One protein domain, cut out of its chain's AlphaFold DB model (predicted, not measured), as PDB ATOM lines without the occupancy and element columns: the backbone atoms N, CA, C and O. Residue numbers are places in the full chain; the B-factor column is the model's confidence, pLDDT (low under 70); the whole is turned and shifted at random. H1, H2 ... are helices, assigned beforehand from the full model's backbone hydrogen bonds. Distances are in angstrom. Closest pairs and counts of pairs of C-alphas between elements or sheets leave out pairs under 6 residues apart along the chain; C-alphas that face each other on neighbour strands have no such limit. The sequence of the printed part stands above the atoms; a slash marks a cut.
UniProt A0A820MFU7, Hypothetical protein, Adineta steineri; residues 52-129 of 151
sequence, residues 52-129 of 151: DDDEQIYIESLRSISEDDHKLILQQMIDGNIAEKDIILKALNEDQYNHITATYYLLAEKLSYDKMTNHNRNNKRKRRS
ATOM      1  N   ASP A  52      25.197 -50.255  20.943       59.28
ATOM      2  CA  ASP A  52      24.784 -48.842  20.922       59.28
ATOM      3  C   ASP A  52      24.216 -48.365  19.571       59.28
ATOM      4  O   ASP A  52      23.426 -47.421  19.526       59.28
ATOM      5  N   ASP A  53      24.605 -48.985  18.450       59.25
ATOM      6  CA  ASP A  53      24.232 -48.500  17.113       59.25
ATOM      7  C   ASP A  53      22.728 -48.684  16.825       59.25
ATOM      8  O   ASP A  53      22.077 -47.768  16.315       59.25
ATOM      9  N   ASP A  54      22.148 -49.840  17.167       60.50
ATOM     10  CA  ASP A  54      20.716 -50.103  16.956       60.50
ATOM     11  C   ASP A  54      19.850 -49.349  17.986       60.50
ATOM     12  O   ASP A  54      18.765 -48.857  17.650       60.50
ATOM     13  N   GLU A  55      20.352 -49.169  19.212       63.25
ATOM     14  CA  GLU A  55      19.677 -48.413  20.271       63.25
ATOM     15  C   GLU A  55      19.701 -46.895  20.004       63.25
ATOM     16  O   GLU A  55      18.689 -46.209  20.174       63.25
ATOM     17  N   GLN A  56      20.792 -46.351  19.455       61.53
ATOM     18  CA  GLN A  56      20.833 -44.960  18.986       61.53
ATOM     19  C   GLN A  56      19.890 -44.717  17.807       61.53
ATOM     20  O   GLN A  56      19.223 -43.679  17.756       61.53
ATOM     21  N   ILE A  57      19.786 -45.667  16.871       61.56
ATOM     22  CA  ILE A  57      18.821 -45.587  15.765       61.56
ATOM     23  C   ILE A  57      17.386 -45.558  16.310       61.56
ATOM     24  O   ILE A  57      16.566 -44.766  15.831       61.56
ATOM     25  N   TYR A  58      17.089 -46.375  17.321       65.19
ATOM     26  CA  TYR A  58      15.803 -46.393  18.015       65.19
ATOM     27  C   TYR A  58      15.498 -45.042  18.687       65.19
ATOM     28  O   TYR A  58      14.447 -44.447  18.431       65.19
ATOM     29  N   ILE A  59      16.437 -44.495  19.463       64.31
ATOM     30  CA  ILE A  59      16.270 -43.224  20.187       64.31
ATOM     31  C   ILE A  59      16.087 -42.039  19.227       64.31
ATOM     32  O   ILE A  59      15.228 -41.183  19.448       64.31
ATOM     33  N   GLU A  60      16.851 -41.974  18.135       63.03
ATOM     34  CA  GLU A  60      16.737 -40.870  17.172       63.03
ATOM     35  C   GLU A  60      15.397 -40.918  16.414       63.03
ATOM     36  O   GLU A  60      14.839 -39.878  16.058       63.03
ATOM     37  N   SER A  61      14.822 -42.114  16.229       61.22
ATOM     38  CA  SER A  61      13.508 -42.304  15.600       61.22
ATOM     39  C   SER A  61      12.339 -41.722  16.416       61.22
ATOM     40  O   SER A  61      11.305 -41.369  15.840       61.22
ATOM     41  N   LEU A  62      12.527 -41.560  17.734       65.12
ATOM     42  CA  LEU A  62      11.540 -41.023  18.678       65.12
ATOM     43  C   LEU A  62      11.520 -39.486  18.741       65.12
ATOM     44  O   LEU A  62      10.566 -38.907  19.259       65.12
ATOM     45  N   ARG A  63      12.552 -38.798  18.229       67.06
ATOM     46  CA  ARG A  63      12.771 -37.366  18.508       67.06
ATOM     47  C   ARG A  63      11.843 -36.390  17.790       67.06
ATOM     48  O   ARG A  63      11.658 -35.282  18.287       67.06
ATOM     49  N   SER A  64      11.241 -36.758  16.660       67.56
ATOM     50  CA  SER A  64      10.212 -35.916  16.034       67.56
ATOM     51  C   SER A  64       9.445 -36.650  14.940       67.56
ATOM     52  O   SER A  64      10.033 -37.089  13.952       67.56
ATOM     53  N   ILE A  65       8.122 -36.707  15.076       82.31
ATOM     54  CA  ILE A  65       7.212 -37.217  14.047       82.31
ATOM     55  C   ILE A  65       6.747 -36.025  13.205       82.31
ATOM     56  O   ILE A  65       6.321 -35.008  13.752       82.31
ATOM     57  N   SER A  66       6.821 -36.135  11.877       87.25
ATOM     58  CA  SER A  66       6.268 -35.111  10.978       87.25
ATOM     59  C   SER A  66       4.740 -35.046  11.092       87.25
ATOM     60  O   SER A  66       4.089 -36.069  11.303       87.25
ATOM     61  N   GLU A  67       4.128 -33.879  10.871       88.69
ATOM     62  CA  GLU A  67       2.660 -33.752  10.849       88.69
ATOM     63  C   GLU A  67       1.995 -34.675   9.817       88.69
ATOM     64  O   GLU A  67       0.878 -35.153  10.028       88.69
ATOM     65  N   ASP A  68       2.673 -34.947   8.701       91.31
ATOM     66  CA  ASP A  68       2.167 -35.862   7.676       91.31
ATOM     67  C   ASP A  68       2.186 -37.319   8.155       91.31
ATOM     68  O   ASP A  68       1.243 -38.070   7.903       91.31
ATOM     69  N   ASP A  69       3.210 -37.698   8.920       91.38
ATOM     70  CA  ASP A  69       3.320 -39.025   9.529       91.38
ATOM     71  C   ASP A  69       2.293 -39.206  10.638       91.38
ATOM     72  O   ASP A  69       1.640 -40.243  10.710       91.38
ATOM     73  N   HIS A  70       2.078 -38.164  11.441       93.31
ATOM     74  CA  HIS A  70       1.022 -38.140  12.442       93.31
ATOM     75  C   HIS A  70      -0.349 -38.430  11.810       93.31
ATOM     76  O   HIS A  70      -1.072 -39.308  12.278       93.31
ATOM     77  N   LYS A  71      -0.696 -37.763  10.697       94.75
ATOM     78  CA  LYS A  71      -1.956 -38.015   9.971       94.75
ATOM     79  C   LYS A  71      -2.039 -39.445   9.436       94.75
ATOM     80  O   LYS A  71      -3.103 -40.055   9.528       94.75
ATOM     81  N   LEU A  72      -0.937 -39.972   8.899       95.12
ATOM     82  CA  LEU A  72      -0.878 -41.339   8.383       95.12
ATOM     83  C   LEU A  72      -1.114 -42.372   9.491       95.12
ATOM     84  O   LEU A  72      -1.908 -43.293   9.307       95.12
ATOM     85  N   ILE A  73      -0.472 -42.201  10.646       94.94
ATOM     86  CA  ILE A  73      -0.622 -43.093  11.802       94.94
ATOM     87  C   ILE A  73      -2.054 -43.031  12.339       94.94
ATOM     88  O   ILE A  73      -2.666 -44.072  12.567       94.94
ATOM     89  N   LEU A  74      -2.630 -41.828  12.474       95.62
ATOM     90  CA  LEU A  74      -4.031 -41.673  12.879       95.62
ATOM     91  C   LEU A  74      -4.975 -42.413  11.929       95.62
ATOM     92  O   LEU A  74      -5.882 -43.105  12.385       95.62
ATOM     93  N   GLN A  75      -4.754 -42.294  10.620       96.25
ATOM     94  CA  GLN A  75      -5.552 -43.008   9.631       96.25
ATOM     95  C   GLN A  75      -5.399 -44.528   9.782       96.25
ATOM     96  O   GLN A  75      -6.404 -45.228   9.832       96.25
ATOM     97  N   GLN A  76      -4.175 -45.038   9.941       96.06
ATOM     98  CA  GLN A  76      -3.928 -46.468  10.160       96.06
ATOM     99  C   GLN A  76      -4.616 -47.004  11.422       96.06
ATOM    100  O   GLN A  76      -5.145 -48.114  11.409       96.06
ATOM    101  N   MET A  77      -4.639 -46.226  12.506       97.00
ATOM    102  CA  MET A  77      -5.315 -46.617  13.746       97.00
ATOM    103  C   MET A  77      -6.842 -46.650  13.599       97.00
ATOM    104  O   MET A  77      -7.484 -47.536  14.165       97.00
ATOM    105  N   ILE A  78      -7.420 -45.718  12.833       97.00
ATOM    106  CA  ILE A  78      -8.863 -45.680  12.543       97.00
ATOM    107  C   ILE A  78      -9.249 -46.835  11.613       97.00
ATOM    108  O   ILE A  78     -10.185 -47.573  11.914       97.00
ATOM    109  N   ASP A  79      -8.497 -47.041  10.528       96.75
ATOM    110  CA  ASP A  79      -8.719 -48.126   9.564       96.75
ATOM    111  C   ASP A  79      -8.554 -49.508  10.225       96.75
ATOM    112  O   ASP A  79      -9.258 -50.461   9.892       96.75
ATOM    113  N   GLY A  80      -7.650 -49.608  11.205       95.12
ATOM    114  CA  GLY A  80      -7.445 -50.787  12.047       95.12
ATOM    115  C   GLY A  80      -8.468 -50.961  13.177       95.12
ATOM    116  O   GLY A  80      -8.354 -51.919  13.939       95.12
ATOM    117  N   ASN A  81      -9.451 -50.062  13.298       94.81
ATOM    118  CA  ASN A  81     -10.492 -50.065  14.329       94.81
ATOM    119  C   ASN A  81      -9.939 -50.125  15.772       94.81
ATOM    120  O   ASN A  81     -10.498 -50.803  16.634       94.81
ATOM    121  N   ILE A  82      -8.828 -49.424  16.032       94.75
ATOM    122  CA  ILE A  82      -8.212 -49.332  17.367       94.75
ATOM    123  C   ILE A  82      -9.037 -48.413  18.275       94.75
ATOM    124  O   ILE A  82      -9.314 -48.755  19.423       94.75
ATOM    125  N   ALA A  83      -9.427 -47.246  17.759       95.75
ATOM    126  CA  ALA A  83     -10.296 -46.277  18.420       95.75
ATOM    127  C   ALA A  83     -10.784 -45.224  17.411       95.75
ATOM    128  O   ALA A  83     -10.218 -45.064  16.328       95.75
ATOM    129  N   GLU A  84     -11.819 -44.468  17.778       95.94
ATOM    130  CA  GLU A  84     -12.251 -43.296  17.012       95.94
ATOM    131  C   GLU A  84     -11.229 -42.156  17.111       95.94
ATOM    132  O   GLU A  84     -10.534 -42.002  18.120       95.94
ATOM    133  N   LYS A  85     -11.180 -41.304  16.080       94.81
ATOM    134  CA  LYS A  85     -10.215 -40.198  15.972       94.81
ATOM    135  C   LYS A  85     -10.170 -39.311  17.219       94.81
ATOM    136  O   LYS A  85      -9.086 -38.989  17.700       94.81
ATOM    137  N   ASP A  86     -11.332 -38.937  17.745       96.25
ATOM    138  CA  ASP A  86     -11.429 -38.017  18.881       96.25
ATOM    139  C   ASP A  86     -10.879 -38.644  20.168       96.25
ATOM    140  O   ASP A  86     -10.236 -37.968  20.970       96.25
ATOM    141  N   ILE A  87     -11.065 -39.957  20.337       96.06
ATOM    142  CA  ILE A  87     -10.537 -40.710  21.478       96.06
ATOM    143  C   ILE A  87      -9.014 -40.795  21.385       96.06
ATOM    144  O   ILE A  87      -8.333 -40.592  22.389       96.06
ATOM    145  N   ILE A  88      -8.477 -41.045  20.186       95.44
ATOM    146  CA  ILE A  88      -7.027 -41.083  19.958       95.44
ATOM    147  C   ILE A  88      -6.405 -39.725  20.288       95.44
ATOM    148  O   ILE A  88      -5.471 -39.655  21.082       95.44
ATOM    149  N   LEU A  89      -6.953 -38.637  19.740       95.19
ATOM    150  CA  LEU A  89      -6.444 -37.286  19.987       95.19
ATOM    151  C   LEU A  89      -6.528 -36.895  21.463       95.19
ATOM    152  O   LEU A  89      -5.590 -36.309  21.996       95.19
ATOM    153  N   LYS A  90      -7.624 -37.252  22.139       96.38
ATOM    154  CA  LYS A  90      -7.772 -37.013  23.575       96.38
ATOM    155  C   LYS A  90      -6.729 -37.783  24.384       96.38
ATOM    156  O   LYS A  90      -6.094 -37.196  25.252       96.38
ATOM    157  N   ALA A  91      -6.540 -39.068  24.088       95.50
ATOM    158  CA  ALA A  91      -5.568 -39.910  24.776       95.50
ATOM    159  C   ALA A  91      -4.132 -39.382  24.616       95.50
ATOM    160  O   ALA A  91      -3.376 -39.404  25.583       95.50
ATOM    161  N   LEU A  92      -3.792 -38.868  23.429       93.62
ATOM    162  CA  LEU A  92      -2.500 -38.230  23.160       93.62
ATOM    163  C   LEU A  92      -2.350 -36.883  23.879       93.62
ATOM    164  O   LEU A  92      -1.296 -36.601  24.430       93.62
ATOM    165  N   ASN A  93      -3.396 -36.054  23.904       94.19
ATOM    166  CA  ASN A  93      -3.347 -34.744  24.559       94.19
ATOM    167  C   ASN A  93      -3.245 -34.842  26.091       94.19
ATOM    168  O   ASN A  93      -2.696 -33.954  26.733       94.19
ATOM    169  N   GLU A  94      -3.807 -35.896  26.679       96.06
ATOM    170  CA  GLU A  94      -3.741 -36.168  28.118       96.06
ATOM    171  C   GLU A  94      -2.514 -37.005  28.531       96.06
ATOM    172  O   GLU A  94      -2.385 -37.312  29.712       96.06
ATOM    173  N   ASP A  95      -1.649 -37.390  27.583       90.88
ATOM    174  CA  ASP A  95      -0.475 -38.257  27.798       90.88
ATOM    175  C   ASP A  95      -0.791 -39.521  28.624       90.88
ATOM    176  O   ASP A  95      -0.112 -39.904  29.577       90.88
ATOM    177  N   GLN A  96      -1.916 -40.160  28.293       93.50
ATOM    178  CA  GLN A  96      -2.414 -41.305  29.050       93.50
ATOM    179  C   GLN A  96      -1.553 -42.538  28.790       93.50
ATOM    180  O   GLN A  96      -1.311 -42.897  27.641       93.50
ATOM    181  N   TYR A  97      -1.200 -43.287  29.831       93.31
ATOM    182  CA  TYR A  97      -0.524 -44.573  29.660       93.31
ATOM    183  C   TYR A  97      -1.545 -45.685  29.359       93.31
ATOM    184  O   TYR A  97      -2.076 -46.334  30.263       93.31
ATOM    185  N   ASN A  98      -1.893 -45.870  28.081       95.12
ATOM    186  CA  ASN A  98      -2.912 -46.824  27.646       95.12
ATOM    187  C   ASN A  98      -2.554 -47.504  26.312       95.12
ATOM    188  O   ASN A  98      -1.544 -47.211  25.682       95.12
ATOM    189  N   HIS A  99      -3.397 -48.442  25.871       96.56
ATOM    190  CA  HIS A  99      -3.160 -49.179  24.626       96.56
ATOM    191  C   HIS A  99      -3.281 -48.300  23.369       96.56
ATOM    192  O   HIS A  99      -2.711 -48.643  22.339       96.56
ATOM    193  N   ILE A 100      -3.991 -47.170  23.436       96.69
ATOM    194  CA  ILE A 100      -4.180 -46.252  22.306       96.69
ATOM    195  C   ILE A 100      -2.891 -45.462  22.067       96.69
ATOM    196  O   ILE A 100      -2.350 -45.498  20.964       96.69
ATOM    197  N   THR A 101      -2.369 -44.806  23.106       95.69
ATOM    198  CA  THR A 101      -1.103 -44.062  23.051       95.69
ATOM    199  C   THR A 101       0.067 -44.995  22.767       95.69
ATOM    200  O   THR A 101       0.880 -44.696  21.898       95.69
ATOM    201  N   ALA A 102       0.103 -46.178  23.393       94.94
ATOM    202  CA  ALA A 102       1.121 -47.187  23.105       94.94
ATOM    203  C   ALA A 102       1.119 -47.590  21.622       94.94
ATOM    204  O   ALA A 102       2.161 -47.568  20.973       94.94
ATOM    205  N   THR A 103      -0.055 -47.900  21.058       96.19
ATOM    206  CA  THR A 103      -0.170 -48.255  19.633       96.19
ATOM    207  C   THR A 103       0.297 -47.112  18.735       96.19
ATOM    208  O   THR A 103       1.009 -47.352  17.763       96.19
ATOM    209  N   TYR A 104      -0.061 -45.872  19.072       94.94
ATOM    210  CA  TYR A 104       0.377 -44.691  18.334       94.94
ATOM    211  C   TYR A 104       1.910 -44.569  18.294       94.94
ATOM    212  O   TYR A 104       2.478 -44.452  17.208       94.94
ATOM    213  N   TYR A 105       2.584 -44.645  19.447       91.75
ATOM    214  CA  TYR A 105       4.042 -44.497  19.512       91.75
ATOM    215  C   TYR A 105       4.786 -45.660  18.845       91.75
ATOM    216  O   TYR A 105       5.768 -45.421  18.148       91.75
ATOM    217  N   LEU A 106       4.278 -46.892  18.949       91.94
ATOM    218  CA  LEU A 106       4.860 -48.047  18.253       91.94
ATOM    219  C   LEU A 106       4.758 -47.922  16.724       91.94
ATOM    220  O   LEU A 106       5.687 -48.273  15.996       91.94
ATOM    221  N   LEU A 107       3.632 -47.417  16.210       92.56
ATOM    222  CA  LEU A 107       3.479 -47.164  14.774       92.56
ATOM    223  C   LEU A 107       4.371 -46.014  14.304       92.56
ATOM    224  O   LEU A 107       4.934 -46.092  13.210       92.56
ATOM    225  N   ALA A 108       4.517 -44.976  15.127       90.81
ATOM    226  CA  ALA A 108       5.426 -43.874  14.854       90.81
ATOM    227  C   ALA A 108       6.876 -44.344  14.736       90.81
ATOM    228  O   ALA A 108       7.539 -44.049  13.741       90.81
ATOM    229  N   GLU A 109       7.333 -45.127  15.709       86.56
ATOM    230  CA  GLU A 109       8.669 -45.712  15.728       86.56
ATOM    231  C   GLU A 109       8.915 -46.559  14.475       86.56
ATOM    232  O   GLU A 109       9.863 -46.320  13.722       86.56
ATOM    233  N   LYS A 110       8.001 -47.491  14.178       88.31
ATOM    234  CA  LYS A 110       8.094 -48.353  12.996       88.31
ATOM    235  C   LYS A 110       8.208 -47.547  11.699       88.31
ATOM    236  O   LYS A 110       9.022 -47.872  10.834       88.31
ATOM    237  N   LEU A 111       7.401 -46.496  11.554       88.81
ATOM    238  CA  LEU A 111       7.412 -45.646  10.367       88.81
ATOM    239  C   LEU A 111       8.737 -44.879  10.226       88.81
ATOM    240  O   LEU A 111       9.292 -44.809   9.124       88.81
ATOM    241  N   SER A 112       9.262 -44.332  11.324       84.12
ATOM    242  CA  SER A 112      10.562 -43.651  11.356       84.12
ATOM    243  C   SER A 112      11.711 -44.605  11.013       84.12
ATOM    244  O   SER A 112      12.568 -44.279  10.183       84.12
ATOM    245  N   TYR A 113      11.693 -45.814  11.574       82.25
ATOM    246  CA  TYR A 113      12.686 -46.851  11.307       82.25
ATOM    247  C   TYR A 113      12.695 -47.285   9.832       82.25
ATOM    248  O   TYR A 113      13.749 -47.321   9.181       82.25
ATOM    249  N   ASP A 114      11.521 -47.538   9.247       84.81
ATOM    250  CA  ASP A 114      11.395 -47.911   7.835       84.81
ATOM    251  C   ASP A 114      11.941 -46.814   6.907       84.81
ATOM    252  O   ASP A 114      12.593 -47.099   5.897       84.81
ATOM    253  N   LYS A 115      11.729 -45.539   7.244       82.62
ATOM    254  CA  LYS A 115      12.287 -44.417   6.476       82.62
ATOM    255  C   LYS A 115      13.806 -44.354   6.570       82.62
ATOM    256  O   LYS A 115      14.463 -44.230   5.531       82.62
ATOM    257  N   MET A 116      14.363 -44.469   7.776       76.94
ATOM    258  CA  MET A 116      15.809 -44.422   8.015       76.94
ATOM    259  C   MET A 116      16.531 -45.559   7.277       76.94
ATOM    260  O   MET A 116      17.467 -45.328   6.502       76.94
ATOM    261  N   THR A 117      16.047 -46.793   7.428       76.38
ATOM    262  CA  THR A 117      16.650 -47.972   6.789       76.38
ATOM    263  C   THR A 117      16.545 -47.926   5.263       76.38
ATOM    264  O   THR A 117      17.516 -48.239   4.560       76.38
ATOM    265  N   ASN A 118      15.411 -47.479   4.713       80.19
ATOM    266  CA  ASN A 118      15.250 -47.302   3.269       80.19
ATOM    267  C   ASN A 118      16.143 -46.182   2.720       80.19
ATOM    268  O   ASN A 118      16.735 -46.346   1.647       80.19
ATOM    269  N   HIS A 119      16.304 -45.076   3.451       74.06
ATOM    270  CA  HIS A 119      17.232 -44.010   3.079       74.06
ATOM    271  C   HIS A 119      18.676 -44.530   3.008       74.06
ATOM    272  O   HIS A 119      19.371 -44.323   2.006       74.06
ATOM    273  N   ASN A 120      19.105 -45.304   4.010       72.06
ATOM    274  CA  ASN A 120      20.453 -45.863   4.063       72.06
ATOM    275  C   ASN A 120      20.704 -46.894   2.936       72.06
ATOM    276  O   ASN A 120      21.726 -46.857   2.240       72.06
ATOM    277  N   ARG A 121      19.718 -47.760   2.651       71.38
ATOM    278  CA  ARG A 121      19.751 -48.699   1.509       71.38
ATOM    279  C   ARG A 121      19.865 -47.978   0.160       71.38
ATOM    280  O   ARG A 121      20.646 -48.401  -0.699       71.38
ATOM    281  N   ASN A 122      19.123 -46.887  -0.031       71.44
ATOM    282  CA  ASN A 122      19.149 -46.097  -1.265       71.44
ATOM    283  C   ASN A 122      20.480 -45.355  -1.458       71.44
ATOM    284  O   ASN A 122      21.018 -45.340  -2.569       71.44
ATOM    285  N   ASN A 123      21.068 -44.820  -0.385       68.81
ATOM    286  CA  ASN A 123      22.396 -44.202  -0.434       68.81
ATOM    287  C   ASN A 123      23.492 -45.219  -0.774       68.81
ATOM    288  O   ASN A 123      24.344 -44.942  -1.622       68.81
ATOM    289  N   LYS A 124      23.443 -46.434  -0.212       64.94
ATOM    290  CA  LYS A 124      24.396 -47.506  -0.553       64.94
ATOM    291  C   LYS A 124      24.306 -47.906  -2.030       64.94
ATOM    292  O   LYS A 124      25.334 -48.123  -2.670       64.94
ATOM    293  N   ARG A 125      23.096 -47.945  -2.605       65.25
ATOM    294  CA  ARG A 125      22.886 -48.190  -4.045       65.25
ATOM    295  C   ARG A 125      23.465 -47.075  -4.921       65.25
ATOM    296  O   ARG A 125      24.208 -47.386  -5.846       65.25
ATOM    297  N   LYS A 126      23.208 -45.802  -4.593       62.97
ATOM    298  CA  LYS A 126      23.770 -44.651  -5.327       62.97
ATOM    299  C   LYS A 126      25.298 -44.605  -5.281       62.97
ATOM    300  O   LYS A 126      25.932 -44.334  -6.297       62.97
ATOM    301  N   ARG A 127      25.909 -44.915  -4.132       59.41
ATOM    302  CA  ARG A 127      27.376 -44.978  -4.008       59.41
ATOM    303  C   ARG A 127      27.984 -46.087  -4.866       59.41
ATOM    304  O   ARG A 127      29.021 -45.865  -5.475       59.41
ATOM    305  N   ARG A 128      27.327 -47.249  -4.970       58.25
ATOM    306  CA  ARG A 128      27.778 -48.350  -5.844       58.25
ATOM    307  C   ARG A 128      27.654 -48.017  -7.333       58.25
ATOM    308  O   ARG A 128      28.483 -48.474  -8.104       58.25
ATOM    309  N   SER A 129      26.673 -47.207  -7.736       59.62
ATOM    310  CA  SER A 129      26.544 -46.741  -9.128       59.62
ATOM    311  C   SER A 129      27.474 -45.577  -9.500       59.62
ATOM    312  O   SER A 129      27.593 -45.266 -10.677       59.62
TER     313      SER A 129
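What this domain is: This is residues 52 to 129 of the 151 residues of the protein "Hypothetical protein" of Adineta steineri (UniProt A0A820MFU7). What shape? H1, H2 and H3 pack on one long helix, H4, whose residues 118 to 129 stick out. What size? The 78-residue printed part is all helix by class and loose, with radius of gyration of the C-alphas 15.0 A and spans 48 by 27 by 18 A.

How they stand to each other: Which touch? H1, residues 52 to 61, and H2, residues 67 to 79, touch H4, residues 99 to 129, at steep tilts of 65 and 57 degrees; H3, residues 85 to 93, touches it about perpendicular, at 88 degrees. The closest C-alphas of H1 and H4, Ser 61 and Ser 112, are 5.3 A apart. Backbones? Every helix O i to N i+4 pair is within hydrogen-bond range.

Where its parts are: Where first? H1 starts at C-alpha 52, (24.784, -48.842, 20.922). Where last? H4, 45.0 A from first to last C-alpha, ends at C-alpha 129, (26.544, -46.741, -9.128).

The domain as a whole: Any cut? The printed part has no cut. Low pLDDT? Residues 52 to 64 and 123 to 129 are under 70.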